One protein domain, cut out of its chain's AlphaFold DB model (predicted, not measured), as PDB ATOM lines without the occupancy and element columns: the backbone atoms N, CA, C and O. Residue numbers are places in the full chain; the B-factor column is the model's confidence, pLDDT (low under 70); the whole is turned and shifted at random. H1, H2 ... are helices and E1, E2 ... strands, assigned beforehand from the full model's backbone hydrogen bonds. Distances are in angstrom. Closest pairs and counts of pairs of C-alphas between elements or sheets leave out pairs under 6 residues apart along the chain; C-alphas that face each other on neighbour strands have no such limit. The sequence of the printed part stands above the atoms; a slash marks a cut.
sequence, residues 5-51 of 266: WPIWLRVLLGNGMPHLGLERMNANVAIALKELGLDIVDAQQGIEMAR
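Overview. This is residues 5 to 51 of the 266 residues of a protein of Fusarium mangiferae (UniProt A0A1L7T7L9). Two short parallel strands, E1 and E2, lie side by side in the middle of a loosely joined small domain, with helices H1 and H2 on one side of the pair and H3 beyond the end at which both strands finish. H2 belongs to the loop of chain that leads from E1 back to the beginning of E2, and H1 comes near H2 at a steep angle, while H3 follows E2 directly and lies far from the other two helices. The printed part has 47 residues with three named helices and two named strands, in the order H1, E1, H2, E2, H3; the class is mixed, helices and strands. The whole is only just compact, close to loose, with a radius of gyration of the C-alphas of 11.3 A and spans of 30 by 23 by 15 A.

Along the chain. Strand E1 is residues 19 to 22, 9.6 A from first to last C-alpha, and begins with C-alpha 19 at (-42.054, -27.407, 33.329). Strand E2 is residues 39 to 42, 10.2 A long. Helix H2, residues 27 to 35, measures 12.4 A. Helix H1, residues 5 to 13, measures 12.3 A and begins with C-alpha 5 at (-32.096, -13.439, 37.748). Helix H3, residues 44 to 51, measures 10.7 A and ends with C-alpha 51 at (-40.623, -23.076, 12.880).

Arrangement. E1 and E2 are parallel neighbours, with 40 degrees between their directions. The C-alphas of Gly 21 and Val 41 face each other at 4.8 A. Across the pair, N 20 and O 39 are 2.8 A apart and N 22 and O 41 are 2.9 A apart, both within hydrogen-bond range. E1, H2 and E2 form a strand-helix-strand unit, two parallel neighbour strands with a helix between them along the chain, and its crossover is right-handed. The closest C-alphas of H2 and E2 are those of Lys 34 and Ile 40, 7.3 A apart. H1 and H2 are close but not clearly touching, the closest C-alphas being those of Pro 6 and Leu 33 at 7.3 A. Their lines stand at a steep tilt of 55 degrees, and they run the same way. The closest C-alphas of E1 and H3 are those of Leu 22 and Gln 44, 7.1 A apart. H3 is apart from H1 and from H2, and H1 is apart from E2. In H1, H2 and H3 every O i to N i+4 pair is within hydrogen-bond range.

Size, cuts and confidence. The two C-alphas farthest apart are those of Glu 35 and Arg 51, at 31.1 A. The printed part runs from residue 5 to residue 51 and has no cut. The four links are tight, that from E2 to H3 with one residue, Ala 43. The mean pLDDT of the printed part is 83.9, and residues 15 to 17, between H1 and E1, are under 70.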
ATOM      1  N   TRP A   5     -31.189 -12.893  38.767       78.81
ATOM      2  CA  TRP A   5     -32.096 -13.439  37.748       78.81
ATOM      3  C   TRP A   5     -32.960 -14.641  38.211       78.81
ATOM      4  O   TRP A   5     -34.124 -14.686  37.819       78.81
ATOM      5  N   PRO A   6     -32.497 -15.562  39.088       72.94
ATOM      6  CA  PRO A   6     -33.309 -16.659  39.626       72.94
ATOM      7  C   PRO A   6     -34.567 -16.193  40.365       72.94
ATOM      8  O   PRO A   6     -35.615 -16.833  40.300       72.94
ATOM      9  N   ILE A   7     -34.461 -15.061  41.067       72.88
ATOM     10  CA  ILE A   7     -35.560 -14.469  41.836       72.88
ATOM     11  C   ILE A   7     -36.620 -13.921  40.877       72.88
ATOM     12  O   ILE A   7     -37.801 -14.205  41.047       72.88
ATOM     13  N   TRP A   8     -36.197 -13.203  39.831       78.00
ATOM     14  CA  TRP A   8     -37.097 -12.715  38.781       78.00
ATOM     15  C   TRP A   8     -37.807 -13.854  38.054       78.00
ATOM     16  O   TRP A   8     -39.002 -13.759  37.794       78.00
ATOM     17  N   LEU A   9     -37.099 -14.951  37.785       79.25
ATOM     18  CA  LEU A   9     -37.690 -16.107  37.127       79.25
ATOM     19  C   LEU A   9     -38.800 -16.737  37.980       79.25
ATOM     20  O   LEU A   9     -39.878 -17.001  37.463       79.25
ATOM     21  N   ARG A  10     -38.601 -16.892  39.296       72.62
ATOM     22  CA  ARG A  10     -39.673 -17.354  40.198       72.62
ATOM     23  C   ARG A  10     -40.874 -16.406  40.235       72.62
ATOM     24  O   ARG A  10     -42.003 -16.872  40.306       72.62
ATOM     25  N   VAL A  11     -40.645 -15.094  40.164       77.56
ATOM     26  CA  VAL A  11     -41.737 -14.109  40.081       77.56
ATOM     27  C   VAL A  11     -42.542 -14.286  38.789       77.56
ATOM     28  O   VAL A  11     -43.767 -14.233  38.839       77.56
ATOM     29  N   LEU A  12     -41.877 -14.530  37.656       80.31
ATOM     30  CA  LEU A  12     -42.535 -14.740  36.361       80.31
ATOM     31  C   LEU A  12     -43.286 -16.076  36.279       80.31
ATOM     32  O   LEU A  12     -44.380 -16.128  35.728       80.31
ATOM     33  N   LEU A  13     -42.712 -17.146  36.834       76.56
ATOM     34  CA  LEU A  13     -43.288 -18.495  36.803       76.56
ATOM     35  C   LEU A  13     -44.449 -18.684  37.800       76.56
ATOM     36  O   LEU A  13     -45.249 -19.609  37.654       76.56
ATOM     37  N   GLY A  14     -44.569 -17.805  38.801       71.69
ATOM     38  CA  GLY A  14     -45.567 -17.915  39.864       71.69
ATOM     39  C   GLY A  14     -45.288 -19.067  40.844       71.69
ATOM     40  O   GLY A  14     -44.191 -19.612  40.899       71.69
ATOM     41  N   ASN A  15     -46.290 -19.433  41.656       67.94
ATOM     42  CA  ASN A  15     -46.171 -20.483  42.688       67.94
ATOM     43  C   ASN A  15     -46.437 -21.910  42.169       67.94
ATOM     44  O   ASN A  15     -46.393 -22.860  42.952       67.94
ATOM     45  N   GLY A  16     -46.766 -22.070  40.884       66.19
ATOM     46  CA  GLY A  16     -46.816 -23.393  40.264       66.19
ATOM     47  C   GLY A  16     -45.404 -23.959  40.113       66.19
ATOM     48  O   GLY A  16     -44.430 -23.212  40.140       66.19
ATOM     49  N   MET A  17     -45.281 -25.271  39.928       62.81
ATOM     50  CA  MET A  17     -44.062 -25.859  39.368       62.81
ATOM     51  C   MET A  17     -44.259 -26.032  37.859       62.81
ATOM     52  O   MET A  17     -44.725 -27.091  37.441       62.81
ATOM     53  N   PRO A  18     -44.004 -25.004  37.030       72.44
ATOM     54  CA  PRO A  18     -44.075 -25.172  35.591       72.44
ATOM     55  C   PRO A  18     -42.853 -25.950  35.111       72.44
ATOM     56  O   PRO A  18     -41.721 -25.664  35.510       72.44
ATOM     57  N   HIS A  19     -43.090 -26.910  34.222       81.81
ATOM     58  CA  HIS A  19     -42.054 -27.407  33.329       81.81
ATOM     59  C   HIS A  19     -41.460 -26.208  32.575       81.81
ATOM     60  O   HIS A  19     -42.201 -25.416  31.987       81.81
ATOM     61  N   LEU A  20     -40.142 -26.049  32.622       86.38
ATOM     62  CA  LEU A  20     -39.426 -24.991  31.923       86.38
ATOM     63  C   LEU A  20     -38.706 -25.601  30.723       86.38
ATOM     64  O   LEU A  20     -37.689 -26.277  30.882       86.38
ATOM     65  N   GLY A  21     -39.251 -25.346  29.536       88.81
ATOM     66  CA  GLY A  21     -38.606 -25.683  28.277       88.81
ATOM     67  C   GLY A  21     -37.378 -24.810  28.047       88.81
ATOM     68  O   GLY A  21     -37.466 -23.585  28.150       88.81
ATOM     69  N   LEU A  22     -36.240 -25.426  27.742       89.06
ATOM     70  CA  LEU A  22     -35.007 -24.718  27.433       89.06
ATOM     71  C   LEU A  22     -34.330 -25.314  26.201       89.06
ATOM     72  O   LEU A  22     -34.190 -26.526  26.104       89.06
ATOM     73  N   GLU A  23     -33.883 -24.447  25.295       89.38
ATOM     74  CA  GLU A  23     -33.207 -24.843  24.055       89.38
ATOM     75  C   GLU A  23     -31.678 -24.884  24.245       89.38
ATOM     76  O   GLU A  23     -31.073 -25.950  24.284       89.38
ATOM     77  N   ARG A  24     -31.027 -23.728  24.455       87.69
ATOM     78  CA  ARG A  24     -29.574 -23.641  24.691       87.69
ATOM     79  C   ARG A  24     -29.234 -22.778  25.898       87.69
ATOM     80  O   ARG A  24     -29.774 -21.692  26.090       87.69
ATOM     81  N   MET A  25     -28.284 -23.240  26.711       87.81
ATOM     82  CA  MET A  25     -27.739 -22.458  27.825       87.81
ATOM     83  C   MET A  25     -26.347 -22.935  28.239       87.81
ATOM     84  O   MET A  25     -25.954 -24.075  28.006       87.81
ATOM     85  N   ASN A  26     -25.631 -22.083  28.970       89.00
ATOM     86  CA  ASN A  26     -24.409 -22.488  29.662       89.00
ATOM     87  C   ASN A  26     -24.725 -23.401  30.858       89.00
ATOM     88  O   ASN A  26     -25.679 -23.148  31.594       89.00
ATOM     89  N   ALA A  27     -23.861 -24.380  31.150       88.94
ATOM     90  CA  ALA A  27     -24.061 -25.354  32.236       88.94
ATOM     91  C   ALA A  27     -24.401 -24.718  33.604       88.94
ATOM     92  O   ALA A  27     -25.261 -25.206  34.335       88.94
ATOM     93  N   ASN A  28     -23.789 -23.575  33.935       88.31
ATOM     94  CA  ASN A  28     -24.046 -22.850  35.188       88.31
ATOM     95  C   ASN A  28     -25.476 -22.293  35.321       88.31
ATOM     96  O   ASN A  28     -25.902 -21.982  36.439       88.31
ATOM     97  N   VAL A  29     -26.186 -22.114  34.204       87.69
ATOM     98  CA  VAL A  29     -27.602 -21.726  34.176       87.69
ATOM     99  C   VAL A  29     -28.460 -22.948  34.482       87.69
ATOM    100  O   VAL A  29     -29.251 -22.884  35.416       87.69
ATOM    101  N   ALA A  30     -28.223 -24.079  33.807       85.88
ATOM    102  CA  ALA A  30     -28.933 -25.337  34.059       85.88
ATOM    103  C   ALA A  30     -28.828 -25.784  35.527       85.88
ATOM    104  O   ALA A  30     -29.834 -26.109  36.156       85.88
ATOM    105  N   ILE A  31     -27.619 -25.730  36.107       87.12
ATOM    106  CA  ILE A  31     -27.385 -26.065  37.523       87.12
ATOM    107  C   ILE A  31     -28.194 -25.141  38.439       87.12
ATOM    108  O   ILE A  31     -28.898 -25.619  39.322       87.12
ATOM    109  N   ALA A  32     -28.145 -23.828  38.200       87.00
ATOM    110  CA  ALA A  32     -28.876 -22.863  39.016       87.00
ATOM    111  C   ALA A  32     -30.399 -23.039  38.905       87.00
ATOM    112  O   ALA A  32     -31.099 -22.930  39.904       87.00
ATOM    113  N   LEU A  33     -30.922 -23.332  37.712       85.75
ATOM    114  CA  LEU A  33     -32.346 -23.613  37.501       85.75
ATOM    115  C   LEU A  33     -32.786 -24.883  38.242       85.75
ATOM    116  O   LEU A  33     -33.833 -24.885  38.889       85.75
ATOM    117  N   LYS A  34     -31.950 -25.926  38.233       83.94
ATOM    118  CA  LYS A  34     -32.189 -27.158  38.992       83.94
ATOM    119  C   LYS A  34     -32.158 -26.924  40.507       83.94
ATOM    120  O   LYS A  34     -33.014 -27.443  41.216       83.94
ATOM    121  N   GLU A  35     -31.227 -26.111  41.014       87.12
ATOM    122  CA  GLU A  35     -31.163 -25.709  42.434       87.12
ATOM    123  C   GLU A  35     -32.403 -24.917  42.884       87.12
ATOM    124  O   GLU A  35     -32.782 -24.962  44.054       87.12
ATOM    125  N   LEU A  36     -33.079 -24.228  41.958       83.62
ATOM    126  CA  LEU A  36     -34.364 -23.577  42.222       83.62
ATOM    127  C   LEU A  36     -35.542 -24.557  42.268       83.62
ATOM    128  O   LEU A  36     -36.656 -24.107  42.537       83.62
ATOM    129  N   GLY A  37     -35.329 -25.852  42.031       85.38
ATOM    130  CA  GLY A  37     -36.382 -26.865  42.023       85.38
ATOM    131  C   GLY A  37     -37.288 -26.807  40.791       85.38
ATOM    132  O   GLY A  37     -38.421 -27.273  40.865       85.38
ATOM    133  N   LEU A  38     -36.823 -26.206  39.690       85.19
ATOM    134  CA  LEU A  38     -37.552 -26.207  38.422       85.19
ATOM    135  C   LEU A  38     -37.362 -27.544  37.706       85.19
ATOM    136  O   LEU A  38     -36.254 -28.085  37.684       85.19
ATOM    137  N   ASP A  39     -38.438 -28.042  37.103       85.69
ATOM    138  CA  ASP A  39     -38.373 -29.189  36.205       85.69
ATOM    139  C   ASP A  39     -38.001 -28.701  34.803       85.69
ATOM    140  O   ASP A  39     -38.755 -27.958  34.176       85.69
ATOM    141  N   ILE A  40     -36.799 -29.049  34.353       86.88
ATOM    142  CA  ILE A  40     -36.236 -28.580  33.087       86.88
ATOM    143  C   ILE A  40     -36.505 -29.635  32.025       86.88
ATOM    144  O   ILE A  40     -36.081 -30.781  32.178       86.88
ATOM    145  N   VAL A  41     -37.141 -29.225  30.933       88.69
ATOM    146  CA  VAL A  41     -37.385 -30.072  29.763       88.69
ATOM    147  C   VAL A  41     -36.700 -29.475  28.539       88.69
ATOM    148  O   VAL A  41     -36.485 -28.265  28.466       88.69
ATOM    149  N   ASP A  42     -36.339 -30.324  27.587       89.56
ATOM    150  CA  ASP A  42     -35.799 -29.871  26.310       89.56
ATOM    151  C   ASP A  42     -36.904 -29.184  25.492       89.56
ATOM    152  O   ASP A  42     -37.986 -29.745  25.305       89.56
ATOM    153  N   ALA A  43     -36.653 -27.950  25.052       92.56
ATOM    154  CA  ALA A  43     -37.571 -27.206  24.189       92.56
ATOM    155  C   ALA A  43     -37.206 -27.281  22.706       92.56
ATOM    156  O   ALA A  43     -38.014 -26.838  21.891       92.56
ATOM    157  N   GLN A  44     -36.032 -27.814  22.353       91.50
ATOM    158  CA  GLN A  44     -35.509 -27.760  20.991       91.50
ATOM    159  C   GLN A  44     -36.501 -28.357  19.993       91.50
ATOM    160  O   GLN A  44     -36.907 -27.673  19.061       91.50
ATOM    161  N   GLN A  45     -36.989 -29.573  20.251       89.56
ATOM    162  CA  GLN A  45     -37.960 -30.228  19.374       89.56
ATOM    163  C   GLN A  45     -39.236 -29.389  19.175       89.56
ATOM    164  O   GLN A  45     -39.714 -29.232  18.055       89.56
ATOM    165  N   GLY A  46     -39.796 -28.834  20.256       91.12
ATOM    166  CA  GLY A  46     -41.025 -28.040  20.178       91.12
ATOM    167  C   GLY A  46     -40.842 -26.721  19.424       91.12
ATOM    168  O   GLY A  46     -41.755 -26.291  18.722       91.12
ATOM    169  N   ILE A  47     -39.671 -26.092  19.556       92.69
ATOM    170  CA  ILE A  47     -39.317 -24.858  18.848       92.69
ATOM    171  C   ILE A  47     -39.081 -25.140  17.362       92.69
ATOM    172  O   ILE A  47     -39.652 -24.437  16.532       92.69
ATOM    173  N   GLU A  48     -38.314 -26.177  17.024       91.56
ATOM    174  CA  GLU A  48     -38.066 -26.566  15.631       91.56
ATOM    175  C   GLU A  48     -39.378 -26.898  14.915       91.56
ATOM    176  O   GLU A  48     -39.693 -26.279  13.901       91.56
ATOM    177  N   MET A  49     -40.234 -27.734  15.512       91.44
ATOM    178  CA  MET A  49     -41.553 -28.057  14.949       91.44
ATOM    179  C   MET A  49     -42.442 -26.822  14.745       91.44
ATOM    180  O   MET A  49     -43.219 -26.771  13.792       91.44
ATOM    181  N   ALA A  50     -42.350 -25.821  15.628       92.69
ATOM    182  CA  ALA A  50     -43.094 -24.574  15.478       92.69
ATOM    183  C   ALA A  50     -42.572 -23.706  14.318       92.69
ATOM    184  O   ALA A  50     -43.357 -22.975  13.721       92.69
ATOM    185  N   ARG A  51     -41.275 -23.794  13.992       95.62
ATOM    186  CA  ARG A  51     -40.623 -23.076  12.880       95.62
ATOM    187  C   ARG A  51     -40.745 -23.807  11.545       95.62
ATOM    188  O   ARG A  51     -40.716 -23.178  10.488       95.62
TER     189      ARG A  51